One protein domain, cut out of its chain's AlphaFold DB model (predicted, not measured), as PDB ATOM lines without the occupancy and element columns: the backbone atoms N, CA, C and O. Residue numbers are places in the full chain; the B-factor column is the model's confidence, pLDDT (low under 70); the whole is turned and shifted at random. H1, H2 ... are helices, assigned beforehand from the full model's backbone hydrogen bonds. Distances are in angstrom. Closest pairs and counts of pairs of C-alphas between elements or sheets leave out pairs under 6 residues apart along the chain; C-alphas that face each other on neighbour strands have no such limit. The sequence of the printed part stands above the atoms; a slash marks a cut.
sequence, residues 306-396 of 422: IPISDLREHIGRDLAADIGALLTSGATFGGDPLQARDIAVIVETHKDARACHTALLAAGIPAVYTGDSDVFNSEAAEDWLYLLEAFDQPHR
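AT A GLANCE: This is residues 306 to 396 of the 422 residues of the protein "DNA helicase" of Mycolicibacterium conceptionense (UniProt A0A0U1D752). Two helices, H1 and H2, cross to make a small body, and the arm that ends in a third helix, H3, sticks out from it with residues 377 to 383 and 386 to 396. Between H1 and H2 the chain makes a long loop past the end of H1 before it comes back, and the arm adds to the length of the whole. The printed part has 91 residues with three named helices in the order H1, H2, H3 and no named strand, and its class is all helix. It is extended, with a radius of gyration of the C-alphas of 19.6 A and a flat outline of 64 by 40 by 21 A.

HOW THE PARTS SIT: Start with H1, residues 308 to 328, and look for H2, residues 350 to 362: they touch, by residues 312 to 320 alone of H1, and their closest C-alphas, those of Gly 316 and Cys 356, are 4.3 A apart. Their lines stand at a steep tilt of 46 degrees, and they run the same way. H3, residues 379 to 392, is apart from H1 and from H2. In H1, H2 and H3 every O i to N i+4 pair is within hydrogen-bond range.

IN THESE COORDINATES: Find C-alpha 308 at (-59.807, -34.769, -30.494); from there H1 runs 29.9 A to C-alpha 328. Residues 332 to 333 then pair briefly, antiparallel, with residues 336 to 337. H2 begins at C-alpha 350, at (-47.300, -32.347, -36.083), and measures 18.1 A. H3 measures 20.0 A and ends at C-alpha 392, at (-25.742, -4.801, -45.572).

THE WHOLE: The C-alphas of Gly 335 and His 395, the two farthest apart, are 65.6 A from each other. The printed part has no cut, and both links, H1 to H2 and H2 to H3, are long. Confidence is under 70 at residues 370 to 377 and at residue 396.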
ATOM      1  N   ILE A 306     -66.132 -37.580 -28.924       79.12
ATOM      2  CA  ILE A 306     -65.036 -37.246 -28.002       79.12
ATOM      3  C   ILE A 306     -64.204 -36.134 -28.656       79.12
ATOM      4  O   ILE A 306     -63.852 -36.284 -29.831       79.12
ATOM      5  N   PRO A 307     -63.882 -35.036 -27.949       86.12
ATOM      6  CA  PRO A 307     -62.982 -34.020 -28.475       86.12
ATOM      7  C   PRO A 307     -61.618 -34.615 -28.838       86.12
ATOM      8  O   PRO A 307     -61.012 -35.351 -28.061       86.12
ATOM      9  N   ILE A 308     -61.103 -34.266 -30.017       87.06
ATOM     10  CA  ILE A 308     -59.807 -34.769 -30.494       87.06
ATOM     11  C   ILE A 308     -58.634 -34.325 -29.602       87.06
ATOM     12  O   ILE A 308     -57.616 -35.008 -29.540       87.06
ATOM     13  N   SER A 309     -58.770 -33.200 -28.891       88.00
ATOM     14  CA  SER A 309     -57.811 -32.745 -27.874       88.00
ATOM     15  C   SER A 309     -57.637 -33.775 -26.763       88.00
ATOM     16  O   SER A 309     -56.512 -34.141 -26.436       88.00
ATOM     17  N   ASP A 310     -58.753 -34.281 -26.245       87.88
ATOM     18  CA  ASP A 310     -58.782 -35.204 -25.114       87.88
ATOM     19  C   ASP A 310     -58.208 -36.562 -25.535       87.88
ATOM     20  O   ASP A 310     -57.468 -37.193 -24.781       87.88
ATOM     21  N   LEU A 311     -58.504 -36.991 -26.769       89.31
ATOM     22  CA  LEU A 311     -57.921 -38.198 -27.355       89.31
ATOM     23  C   LEU A 311     -56.413 -38.063 -27.556       89.31
ATOM     24  O   LEU A 311     -55.692 -38.979 -27.180       89.31
ATOM     25  N   ARG A 312     -55.921 -36.937 -28.092       92.69
ATOM     26  CA  ARG A 312     -54.474 -36.692 -28.233       92.69
ATOM     27  C   ARG A 312     -53.751 -36.792 -26.904       92.69
ATOM     28  O   ARG A 312     -52.713 -37.439 -26.821       92.69
ATOM     29  N   GLU A 313     -54.296 -36.153 -25.876       91.25
ATOM     30  CA  GLU A 313     -53.679 -36.164 -24.556       91.25
ATOM     31  C   GLU A 313     -53.697 -37.574 -23.946       91.25
ATOM     32  O   GLU A 313     -52.694 -38.034 -23.402       91.25
ATOM     33  N   HIS A 314     -54.819 -38.288 -24.077       92.69
ATOM     34  CA  HIS A 314     -54.947 -39.660 -23.597       92.69
ATOM     35  C   HIS A 314     -53.992 -40.621 -24.319       92.69
ATOM     36  O   HIS A 314     -53.257 -41.344 -23.652       92.69
ATOM     37  N   ILE A 315     -53.968 -40.597 -25.656       94.56
ATOM     38  CA  ILE A 315     -53.101 -41.446 -26.486       94.56
ATOM     39  C   ILE A 315     -51.630 -41.132 -26.207       94.56
ATOM     40  O   ILE A 315     -50.845 -42.056 -26.028       94.56
ATOM     41  N   GLY A 316     -51.255 -39.852 -26.103       95.62
ATOM     42  CA  GLY A 316     -49.883 -39.459 -25.774       95.62
ATOM     43  C   GLY A 316     -49.429 -40.002 -24.416       95.62
ATOM     44  O   GLY A 316     -48.344 -40.574 -24.313       95.62
ATOM     45  N   ARG A 317     -50.274 -39.887 -23.380       95.94
ATOM     46  CA  ARG A 317     -49.984 -40.432 -22.040       95.94
ATOM     47  C   ARG A 317     -49.888 -41.961 -22.035       95.94
ATOM     48  O   ARG A 317     -48.982 -42.508 -21.414       95.94
ATOM     49  N   ASP A 318     -50.799 -42.638 -22.724       95.88
ATOM     50  CA  ASP A 318     -50.834 -44.100 -22.838       95.88
ATOM     51  C   ASP A 318     -49.626 -44.666 -23.612       95.88
ATOM     52  O   ASP A 318     -49.035 -45.671 -23.212       95.88
ATOM     53  N   LEU A 319     -49.209 -43.975 -24.676       96.81
ATOM     54  CA  LEU A 319     -47.997 -44.274 -25.438       96.81
ATOM     55  C   LEU A 319     -46.740 -44.105 -24.581       96.81
ATOM     56  O   LEU A 319     -45.897 -45.000 -24.552       96.81
ATOM     57  N   ALA A 320     -46.622 -42.993 -23.849       97.69
ATOM     58  CA  ALA A 320     -45.470 -42.749 -22.985       97.69
ATOM     59  C   ALA A 320     -45.369 -43.791 -21.858       97.69
ATOM     60  O   ALA A 320     -44.272 -44.248 -21.542       97.69
ATOM     61  N   ALA A 321     -46.505 -44.216 -21.293       96.88
ATOM     62  CA  ALA A 321     -46.546 -45.274 -20.288       96.88
ATOM     63  C   ALA A 321     -46.096 -46.636 -20.847       96.88
ATOM     64  O   ALA A 321     -45.321 -47.333 -20.197       96.88
ATOM     65  N   ASP A 322     -46.537 -47.005 -22.053       96.31
ATOM     66  CA  ASP A 322     -46.154 -48.268 -22.702       96.31
ATOM     67  C   ASP A 322     -44.668 -48.295 -23.087       96.31
ATOM     68  O   ASP A 322     -43.976 -49.271 -22.798       96.31
ATOM     69  N   ILE A 323     -44.143 -47.196 -23.639       96.69
ATOM     70  CA  ILE A 323     -42.709 -47.055 -23.930       96.69
ATOM     71  C   ILE A 323     -41.886 -47.063 -22.635       96.69
ATOM     72  O   ILE A 323     -40.850 -47.721 -22.569       96.69
ATOM     73  N   GLY A 324     -42.350 -46.383 -21.583       97.00
ATOM     74  CA  GLY A 324     -41.695 -46.393 -20.275       97.00
ATOM     75  C   GLY A 324     -41.636 -47.793 -19.661       97.00
ATOM     76  O   GLY A 324     -40.583 -48.212 -19.178       97.00
ATOM     77  N   ALA A 325     -42.732 -48.553 -19.736       96.56
ATOM     78  CA  ALA A 325     -42.772 -49.947 -19.299       96.56
ATOM     79  C   ALA A 325     -41.823 -50.831 -20.124       96.56
ATOM     80  O   ALA A 325     -41.113 -51.665 -19.566       96.56
ATOM     81  N   LEU A 326     -41.761 -50.625 -21.442       96.12
ATOM     82  CA  LEU A 326     -40.842 -51.341 -22.321       96.12
ATOM     83  C   LEU A 326     -39.375 -51.064 -21.955       96.12
ATOM     84  O   LEU A 326     -38.619 -52.006 -21.731       96.12
ATOM     85  N   LEU A 327     -38.980 -49.798 -21.819       96.12
ATOM     86  CA  LEU A 327     -37.599 -49.413 -21.500       96.12
ATOM     87  C   LEU A 327     -37.155 -49.857 -20.096       96.12
ATOM     88  O   LEU A 327     -35.976 -50.124 -19.878       96.12
ATOM     89  N   THR A 328     -38.082 -49.967 -19.141       96.00
ATOM     90  CA  THR A 328     -37.778 -50.401 -17.763       96.00
ATOM     91  C   THR A 328     -37.870 -51.914 -17.554       96.00
ATOM     92  O   THR A 328     -37.458 -52.408 -16.507       96.00
ATOM     93  N   SER A 329     -38.361 -52.667 -18.542       95.94
ATOM     94  CA  SER A 329     -38.557 -54.121 -18.438       95.94
ATOM     95  C   SER A 329     -37.274 -54.955 -18.483       95.94
ATOM     96  O   SER A 329     -37.305 -56.137 -18.146       95.94
ATOM     97  N   GLY A 330     -36.152 -54.367 -18.911       94.81
ATOM     98  CA  GLY A 330     -34.937 -55.121 -19.232       94.81
ATOM     99  C   GLY A 330     -35.013 -55.850 -20.578       94.81
ATOM    100  O   GLY A 330     -34.242 -56.782 -20.804       94.81
ATOM    101  N   ALA A 331     -35.934 -55.444 -21.460       96.19
ATOM    102  CA  ALA A 331     -36.041 -55.985 -22.807       96.19
ATOM    103  C   ALA A 331     -34.738 -55.823 -23.604       96.19
ATOM    104  O   ALA A 331     -34.020 -54.827 -23.482       96.19
ATOM    105  N   THR A 332     -34.479 -56.791 -24.475       95.88
ATOM    106  CA  THR A 332     -33.350 -56.786 -25.406       95.88
ATOM    107  C   THR A 332     -33.841 -56.849 -26.842       95.88
ATOM    108  O   THR A 332     -34.846 -57.510 -27.112       95.88
ATOM    109  N   PHE A 333     -33.101 -56.253 -27.769       93.44
ATOM    110  CA  PHE A 333     -33.304 -56.417 -29.203       93.44
ATOM    111  C   PHE A 333     -32.033 -56.978 -29.841       93.44
ATOM    112  O   PHE A 333     -30.980 -56.355 -29.797       93.44
ATOM    113  N   GLY A 334     -32.107 -58.191 -30.394       91.44
ATOM    114  CA  GLY A 334     -30.936 -58.849 -30.989       91.44
ATOM    115  C   GLY A 334     -29.844 -59.219 -29.976       91.44
ATOM    116  O   GLY A 334     -28.704 -59.431 -30.370       91.44
ATOM    117  N   GLY A 335     -30.192 -59.307 -28.688       92.81
ATOM    118  CA  GLY A 335     -29.266 -59.588 -27.585       92.81
ATOM    119  C   GLY A 335     -28.751 -58.342 -26.859       92.81
ATOM    120  O   GLY A 335     -28.284 -58.465 -25.728       92.81
ATOM    121  N   ASP A 336     -28.907 -57.155 -27.444       96.00
ATOM    122  CA  ASP A 336     -28.497 -55.897 -26.819       96.00
ATOM    123  C   ASP A 336     -29.637 -55.284 -25.990       96.00
ATOM    124  O   ASP A 336     -30.799 -55.373 -26.398       96.00
ATOM    125  N   PRO A 337     -29.353 -54.642 -24.837       96.69
ATOM    126  CA  PRO A 337     -30.367 -53.929 -24.065       96.69
ATOM    127  C   PRO A 337     -31.048 -52.843 -24.897       96.69
ATOM    128  O   PRO A 337     -30.369 -52.003 -25.492       96.69
ATOM    129  N   LEU A 338     -32.381 -52.841 -24.898       95.44
ATOM    130  CA  LEU A 338     -33.177 -51.869 -25.639       95.44
ATOM    131  C   LEU A 338     -32.991 -50.456 -25.064       95.44
ATOM    132  O   LEU A 338     -33.039 -50.249 -23.849       95.44
ATOM    133  N   GLN A 339     -32.821 -49.472 -25.939       94.81
ATOM    134  CA  GLN A 339     -32.642 -48.067 -25.584       94.81
ATOM    135  C   GLN A 339     -33.699 -47.183 -26.253       94.81
ATOM    136  O   GLN A 339     -34.330 -47.558 -27.237       94.81
ATOM    137  N   ALA A 340     -33.861 -45.951 -25.758       93.88
ATOM    138  CA  ALA A 340     -34.817 -44.995 -26.326       93.88
ATOM    139  C   ALA A 340     -34.559 -44.693 -27.818       93.88
ATOM    140  O   ALA A 340     -35.502 -44.450 -28.562       93.88
ATOM    141  N   ARG A 341     -33.296 -44.757 -28.268       93.44
ATOM    142  CA  ARG A 341     -32.914 -44.566 -29.681       93.44
ATOM    143  C   ARG A 341     -33.440 -45.658 -30.620       93.44
ATOM    144  O   ARG A 341     -33.479 -45.434 -31.824       93.44
ATOM    145  N   ASP A 342     -33.816 -46.814 -30.077       93.88
ATOM    146  CA  ASP A 342     -34.315 -47.956 -30.848       93.88
ATOM    147  C   ASP A 342     -35.838 -47.862 -31.080       93.88
ATOM    148  O   ASP A 342     -36.431 -48.725 -31.725       93.88
ATOM    149  N   ILE A 343     -36.491 -46.818 -30.548       94.94
ATOM    150  CA  ILE A 343     -37.940 -46.614 -30.602       94.94
ATOM    151  C   ILE A 343     -38.253 -45.386 -31.459       94.94
ATOM    152  O   ILE A 343     -37.802 -44.279 -31.175       94.94
ATOM    153  N   ALA A 344     -39.092 -45.574 -32.478       95.62
ATOM    154  CA  ALA A 344     -39.625 -44.498 -33.305       95.62
ATOM    155  C   ALA A 344     -41.136 -44.344 -33.086       95.62
ATOM    156  O   ALA A 344     -41.874 -45.329 -33.059       95.62
ATOM    157  N   VAL A 345     -41.600 -43.098 -32.962       95.19
ATOM    158  CA  VAL A 345     -43.027 -42.755 -32.897       95.19
ATOM    159  C   VAL A 345     -43.400 -42.032 -34.184       95.19
ATOM    160  O   VAL A 345     -42.937 -40.921 -34.429       95.19
ATOM    161  N   ILE A 346     -44.229 -42.673 -35.007       94.25
ATOM    162  CA  ILE A 346     -44.689 -42.142 -36.294       94.25
ATOM    163  C   ILE A 346     -46.144 -41.706 -36.136       94.25
ATOM    164  O   ILE A 346     -46.971 -42.454 -35.615       94.25
ATOM    165  N   VAL A 347     -46.453 -40.488 -36.574       92.50
ATOM    166  CA  VAL A 347     -47.795 -39.902 -36.512       92.50
ATOM    167  C   VAL A 347     -48.112 -39.175 -37.813       92.50
ATOM    168  O   VAL A 347     -47.207 -38.779 -38.542       92.50
ATOM    169  N   GLU A 348     -49.397 -38.960 -38.077       88.00
ATOM    170  CA  GLU A 348     -49.859 -38.266 -39.283       88.00
ATOM    171  C   GLU A 348     -49.634 -36.748 -39.212       88.00
ATOM    172  O   GLU A 348     -49.267 -36.128 -40.208       88.00
ATOM    173  N   THR A 349     -49.834 -36.124 -38.041       86.56
ATOM    174  CA  THR A 349     -49.758 -34.660 -37.907       86.56
ATOM    175  C   THR A 349     -48.773 -34.194 -36.837       86.56
ATOM    176  O   THR A 349     -48.631 -34.798 -35.772       86.56
ATOM    177  N   HIS A 350     -48.169 -33.023 -37.058       87.00
ATOM    178  CA  HIS A 350     -47.300 -32.347 -36.083       87.00
ATOM    179  C   HIS A 350     -47.980 -32.093 -34.731       87.00
ATOM    180  O   HIS A 350     -47.339 -32.134 -33.681       87.00
ATOM    181  N   LYS A 351     -49.304 -31.880 -34.724       88.19
ATOM    182  CA  LYS A 351     -50.073 -31.707 -33.483       88.19
ATOM    183  C   LYS A 351     -50.083 -32.981 -32.639       88.19
ATOM    184  O   LYS A 351     -49.979 -32.889 -31.416       88.19
ATOM    185  N   ASP A 352     -50.190 -34.144 -33.275       91.25
ATOM    186  CA  ASP A 352     -50.130 -35.440 -32.591       91.25
ATOM    187  C   ASP A 352     -48.705 -35.724 -32.100       91.25
ATOM    188  O   ASP A 352     -48.515 -36.172 -30.967       91.25
ATOM    189  N   ALA A 353     -47.700 -35.366 -32.905       91.56
ATOM    190  CA  ALA A 353     -46.291 -35.540 -32.557       91.56
ATOM    191  C   ALA A 353     -45.927 -34.731 -31.310       91.56
ATOM    192  O   ALA A 353     -45.313 -35.254 -30.382       91.56
ATOM    193  N   ARG A 354     -46.370 -33.467 -31.252       90.81
ATOM    194  CA  ARG A 354     -46.144 -32.580 -30.106       90.81
ATOM    195  C   ARG A 354     -46.793 -33.113 -28.830       90.81
ATOM    196  O   ARG A 354     -46.200 -33.007 -27.756       90.81
ATOM    197  N   ALA A 355     -47.986 -33.705 -28.937       92.56
ATOM    198  CA  ALA A 355     -48.661 -34.321 -27.797       92.56
ATOM    199  C   ALA A 355     -47.890 -35.545 -27.271       92.56
ATOM    200  O   ALA A 355     -47.677 -35.656 -26.064       92.56
ATOM    201  N   CYS A 356     -47.409 -36.415 -28.165       95.12
ATOM    202  CA  CYS A 356     -46.582 -37.570 -27.799       95.12
ATOM    203  C   CYS A 356     -45.240 -37.140 -27.190       95.12
ATOM    204  O   CYS A 356     -44.849 -37.644 -26.143       95.12
ATOM    205  N   HIS A 357     -44.562 -36.165 -27.805       94.75
ATOM    206  CA  HIS A 357     -43.289 -35.619 -27.324       94.75
ATOM    207  C   HIS A 357     -43.414 -35.026 -25.919       94.75
ATOM    208  O   HIS A 357     -42.647 -35.385 -25.029       94.75
ATOM    209  N   THR A 358     -44.439 -34.201 -25.686       94.31
ATOM    210  CA  THR A 358     -44.710 -33.629 -24.357       94.31
ATOM    211  C   THR A 358     -44.963 -34.720 -23.313       94.31
ATOM    212  O   THR A 358     -44.441 -34.641 -22.201       94.31
ATOM    213  N   ALA A 359     -45.725 -35.763 -23.662       96.88
ATOM    214  CA  ALA A 359     -46.003 -36.875 -22.755       96.88
ATOM    215  C   ALA A 359     -44.749 -37.710 -22.430       96.88
ATOM    216  O   ALA A 359     -44.557 -38.087 -21.275       96.88
ATOM    217  N   LEU A 360     -43.877 -37.957 -23.414       96.69
ATOM    218  CA  LEU A 360     -42.602 -38.657 -23.219       96.69
ATOM    219  C   LEU A 360     -41.666 -37.876 -22.291       96.69
ATOM    220  O   LEU A 360     -41.135 -38.449 -21.339       96.69
ATOM    221  N   LEU A 361     -41.532 -36.560 -22.499       95.81
ATOM    222  CA  LEU A 361     -40.736 -35.701 -21.620       95.81
ATOM    223  C   LEU A 361     -41.296 -35.660 -20.194       95.81
ATOM    224  O   LEU A 361     -40.530 -35.745 -19.235       95.81
ATOM    225  N   ALA A 362     -42.621 -35.589 -20.039       96.06
ATOM    226  CA  ALA A 362     -43.270 -35.641 -18.728       96.06
ATOM    227  C   ALA A 362     -43.042 -36.984 -18.005       96.06
ATOM    228  O   ALA A 362     -43.003 -37.018 -16.777       96.06
ATOM    229  N   ALA A 363     -42.856 -38.076 -18.753       95.62
ATOM    230  CA  ALA A 363     -42.487 -39.391 -18.230       95.62
ATOM    231  C   ALA A 363     -40.967 -39.568 -18.013       95.62
ATOM    232  O   ALA A 363     -40.534 -40.640 -17.593       95.62
ATOM    233  N   GLY A 364     -40.151 -38.544 -18.291       94.75
ATOM    234  CA  GLY A 364     -38.691 -38.595 -18.156       94.75
ATOM    235  C   GLY A 364     -37.973 -39.361 -19.273       94.75
ATOM    236  O   GLY A 364     -36.814 -39.730 -19.104       94.75
ATOM    237  N   ILE A 365     -38.640 -39.609 -20.403       95.69
ATOM    238  CA  ILE A 365     -38.094 -40.355 -21.541       95.69
ATOM    239  C   ILE A 365     -37.517 -39.358 -22.560       95.69
ATOM    240  O   ILE A 365     -38.268 -38.531 -23.087       95.69
ATOM    241  N   PRO A 366     -36.205 -39.408 -22.868       92.25
ATOM    242  CA  PRO A 366     -35.609 -38.539 -23.879       92.25
ATOM    243  C   PRO A 366     -36.214 -38.802 -25.262       92.25
ATOM    244  O   PRO A 366     -36.227 -39.939 -25.729       92.25
ATOM    245  N   ALA A 367     -36.684 -37.746 -25.927       92.75
ATOM    246  CA  ALA A 367     -37.293 -37.834 -27.250       92.75
ATOM    247  C   ALA A 367     -36.849 -36.668 -28.142       92.75
ATOM    248  O   ALA A 367     -36.872 -35.505 -27.727       92.75
ATOM    249  N   VAL A 368     -36.471 -36.988 -29.382       89.31
ATOM    250  CA  VAL A 368     -36.120 -36.013 -30.423       89.31
ATOM    251  C   VAL A 368     -37.348 -35.760 -31.296       89.31
ATOM    252  O   VAL A 368     -38.027 -36.700 -31.699       89.31
ATOM    253  N   TYR A 369     -37.632 -34.489 -31.588       82.75
ATOM    254  CA  TYR A 369     -38.745 -34.064 -32.436       82.75
ATOM    255  C   TYR A 369     -38.219 -33.289 -33.646       82.75
ATOM    256  O   TYR A 369     -37.552 -32.271 -33.484       82.75
ATOM    257  N   THR A 370     -38.532 -33.756 -34.854       68.81
ATOM    258  CA  THR A 370     -38.023 -33.214 -36.128       68.81
ATOM    259  C   THR A 370     -39.093 -32.469 -36.942       68.81
ATOM    260  O   THR A 370     -39.006 -32.419 -38.163       68.81
ATOM    261  N   GLY A 371     -40.137 -31.928 -36.298       58.06
ATOM    262  CA  GLY A 371     -41.373 -31.575 -37.008       58.06
ATOM    263  C   GLY A 371     -41.688 -30.098 -37.281       58.06
ATOM    264  O   GLY A 371     -42.424 -29.857 -38.222       58.06
ATOM    265  N   ASP A 372     -41.197 -29.108 -36.527       54.47
ATOM    266  CA  ASP A 372     -41.743 -27.728 -36.648       54.47
ATOM    267  C   ASP A 372     -40.729 -26.584 -36.737       54.47
ATOM    268  O   ASP A 372     -41.133 -25.430 -36.866       54.47
ATOM    269  N   SER A 373     -39.431 -26.841 -36.650       52.16
ATOM    270  CA  SER A 373     -38.448 -25.759 -36.624       52.16
ATOM    271  C   SER A 373     -37.524 -25.880 -37.817       52.16
ATOM    272  O   SER A 373     -36.444 -26.463 -37.712       52.16
ATOM    273  N   ASP A 374     -37.944 -25.293 -38.940       58.22
ATOM    274  CA  ASP A 374     -36.935 -24.678 -39.789       58.22
ATOM    275  C   ASP A 374     -36.209 -23.669 -38.901       58.22
ATOM    276  O   ASP A 374     -36.835 -22.778 -38.319       58.22
ATOM    277  N   VAL A 375     -34.908 -23.866 -38.722       63.53
ATOM    278  CA  VAL A 375     -34.083 -22.979 -37.904       63.53
ATOM    279  C   VAL A 375     -34.243 -21.539 -38.396       63.53
ATOM    280  O   VAL A 375     -34.276 -20.635 -37.566       63.53
ATOM    281  N   PHE A 376     -34.462 -21.339 -39.702       66.75
ATOM    282  CA  PHE A 376     -34.688 -20.031 -40.317       66.75
ATOM    283  C   PHE A 376     -36.009 -19.355 -39.919       66.75
ATOM    284  O   PHE A 376     -36.101 -18.137 -39.993       66.75
ATOM    285  N   ASN A 377     -36.998 -20.111 -39.432       64.12
ATOM    286  CA  ASN A 377     -38.271 -19.576 -38.932       64.12
ATOM    287  C   ASN A 377     -38.272 -19.356 -37.410       64.12
ATOM    288  O   ASN A 377     -39.316 -19.069 -36.821       64.12
ATOM    289  N   SER A 378     -37.128 -19.548 -36.746       73.06
ATOM    290  CA  SER A 378     -36.996 -19.247 -35.321       73.06
ATOM    291  C   SER A 378     -36.860 -17.742 -35.086       73.06
ATOM    292  O   SER A 378     -36.262 -17.037 -35.895       73.06
ATOM    293  N   GLU A 379     -37.345 -17.265 -33.938       73.88
ATOM    294  CA  GLU A 379     -37.169 -15.870 -33.498       73.88
ATOM    295  C   GLU A 379     -35.684 -15.465 -33.519       73.88
ATOM    296  O   GLU A 379     -35.326 -14.405 -34.020       73.88
ATOM    297  N   ALA A 380     -34.796 -16.374 -33.105       80.31
ATOM    298  CA  ALA A 380     -33.355 -16.151 -33.162       80.31
ATOM    299  C   ALA A 380     -32.831 -15.954 -34.596       80.31
ATOM    300  O   ALA A 380     -31.952 -15.126 -34.814       80.31
ATOM    301  N   ALA A 381     -33.330 -16.711 -35.577       81.62
ATOM    302  CA  ALA A 381     -32.928 -16.531 -36.970       81.62
ATOM    303  C   ALA A 381     -33.479 -15.233 -37.569       81.62
ATOM    304  O   ALA A 381     -32.768 -14.590 -38.340       81.62
ATOM    305  N   GLU A 382     -34.690 -14.823 -37.184       80.25
ATOM    306  CA  GLU A 382     -35.262 -13.531 -37.569       80.25
ATOM    307  C   GLU A 382     -34.406 -12.370 -37.032       80.25
ATOM    308  O   GLU A 382     -34.021 -11.479 -37.787       80.25
ATOM    309  N   ASP A 383     -33.999 -12.437 -35.761       83.75
ATOM    310  CA  ASP A 383     -33.097 -11.458 -35.142       83.75
ATOM    311  C   ASP A 383     -31.734 -11.391 -35.847       83.75
ATOM    312  O   ASP A 383     -31.196 -10.307 -36.100       83.75
ATOM    313  N   TRP A 384     -31.166 -12.550 -36.196       88.06
ATOM    314  CA  TRP A 384     -29.915 -12.621 -36.952       88.06
ATOM    315  C   TRP A 384     -30.056 -12.043 -38.357       88.06
ATOM    316  O   TRP A 384     -29.157 -11.332 -38.807       88.06
ATOM    317  N   LEU A 385     -31.167 -12.317 -39.040       84.00
ATOM    318  CA  LEU A 385     -31.447 -11.755 -40.355       84.00
ATOM    319  C   LEU A 385     -31.528 -10.228 -40.279       84.00
ATOM    320  O   LEU A 385     -30.839  -9.554 -41.044       84.00
ATOM    321  N   TYR A 386     -32.251  -9.681 -39.296       82.94
ATOM    322  CA  TYR A 386     -32.320  -8.235 -39.084       82.94
ATOM    323  C   TYR A 386     -30.946  -7.607 -38.852       82.94
ATOM    324  O   TYR A 386     -30.662  -6.535 -39.389       82.94
ATOM    325  N   LEU A 387     -30.073  -8.264 -38.084       84.75
ATOM    326  CA  LEU A 387     -28.710  -7.787 -37.860       84.75
ATOM    327  C   LEU A 387     -27.882  -7.787 -39.154       84.75
ATOM    328  O   LEU A 387     -27.186  -6.812 -39.443       84.75
ATOM    329  N   LEU A 388     -27.951  -8.869 -39.931       88.50
ATOM    330  CA  LEU A 388     -27.204  -9.012 -41.182       88.50
ATOM    331  C   LEU A 388     -27.673  -8.009 -42.240       88.50
ATOM    332  O   LEU A 388     -26.847  -7.354 -42.874       88.50
ATOM    333  N   GLU A 389     -28.980  -7.826 -42.390       80.81
ATOM    334  CA  GLU A 389     -29.558  -6.840 -43.305       80.81
ATOM    335  C   GLU A 389     -29.265  -5.397 -42.852       80.81
ATOM    336  O   GLU A 389     -29.027  -4.524 -43.690       80.81
ATOM    337  N   ALA A 390     -29.192  -5.132 -41.541       80.94
ATOM    338  CA  ALA A 390     -28.751  -3.836 -41.020       80.94
ATOM    339  C   ALA A 390     -27.269  -3.550 -41.331       80.94
ATOM    340  O   ALA A 390     -26.908  -2.394 -41.569       80.94
ATOM    341  N   PHE A 391     -26.413  -4.578 -41.360       84.44
ATOM    342  CA  PHE A 391     -25.023  -4.439 -41.805       84.44
ATOM    343  C   PHE A 391     -24.896  -4.251 -43.320       84.44
ATOM    344  O   PHE A 391     -24.049  -3.471 -43.753       84.44
ATOM    345  N   ASP A 392     -25.732  -4.923 -44.110       84.00
ATOM    346  CA  ASP A 392     -25.742  -4.801 -45.572       84.00
ATOM    347  C   ASP A 392     -26.307  -3.443 -46.037       84.00
ATOM    348  O   ASP A 392     -25.784  -2.811 -46.959       84.00
ATOM    349  N   GLN A 393     -27.346  -2.930 -45.363       82.06
ATOM    350  CA  GLN A 393     -28.059  -1.701 -45.745       82.06
ATOM    351  C   GLN A 393     -28.159  -0.675 -44.598       82.06
ATOM    352  O   GLN A 393     -29.258  -0.248 -44.227       82.06
ATOM    353  N   PRO A 394     -27.024  -0.152 -44.090       72.56
ATOM    354  CA  PRO A 394     -26.979   0.709 -42.899       72.56
ATOM    355  C   PRO A 394     -27.670   2.074 -43.071       72.56
ATOM    356  O   PRO A 394     -27.888   2.803 -42.106       72.56
ATOM    357  N   HIS A 395     -28.012   2.445 -44.305       74.62
ATOM    358  CA  HIS A 395     -28.626   3.721 -44.663       74.62
ATOM    359  C   HIS A 395     -30.160   3.661 -44.733       74.62
ATOM    360  O   HIS A 395     -30.785   4.684 -45.009       74.62
ATOM    361  N   ARG A 396     -30.784   2.493 -44.508       60.56
ATOM    362  CA  ARG A 396     -32.240   2.313 -44.598       60.56
ATOM    363  C   ARG A 396     -32.890   2.599 -43.230       60.56
ATOM    364  O   ARG A 396     -32.744   1.804 -42.304       60.56
TER     365      ARG A 396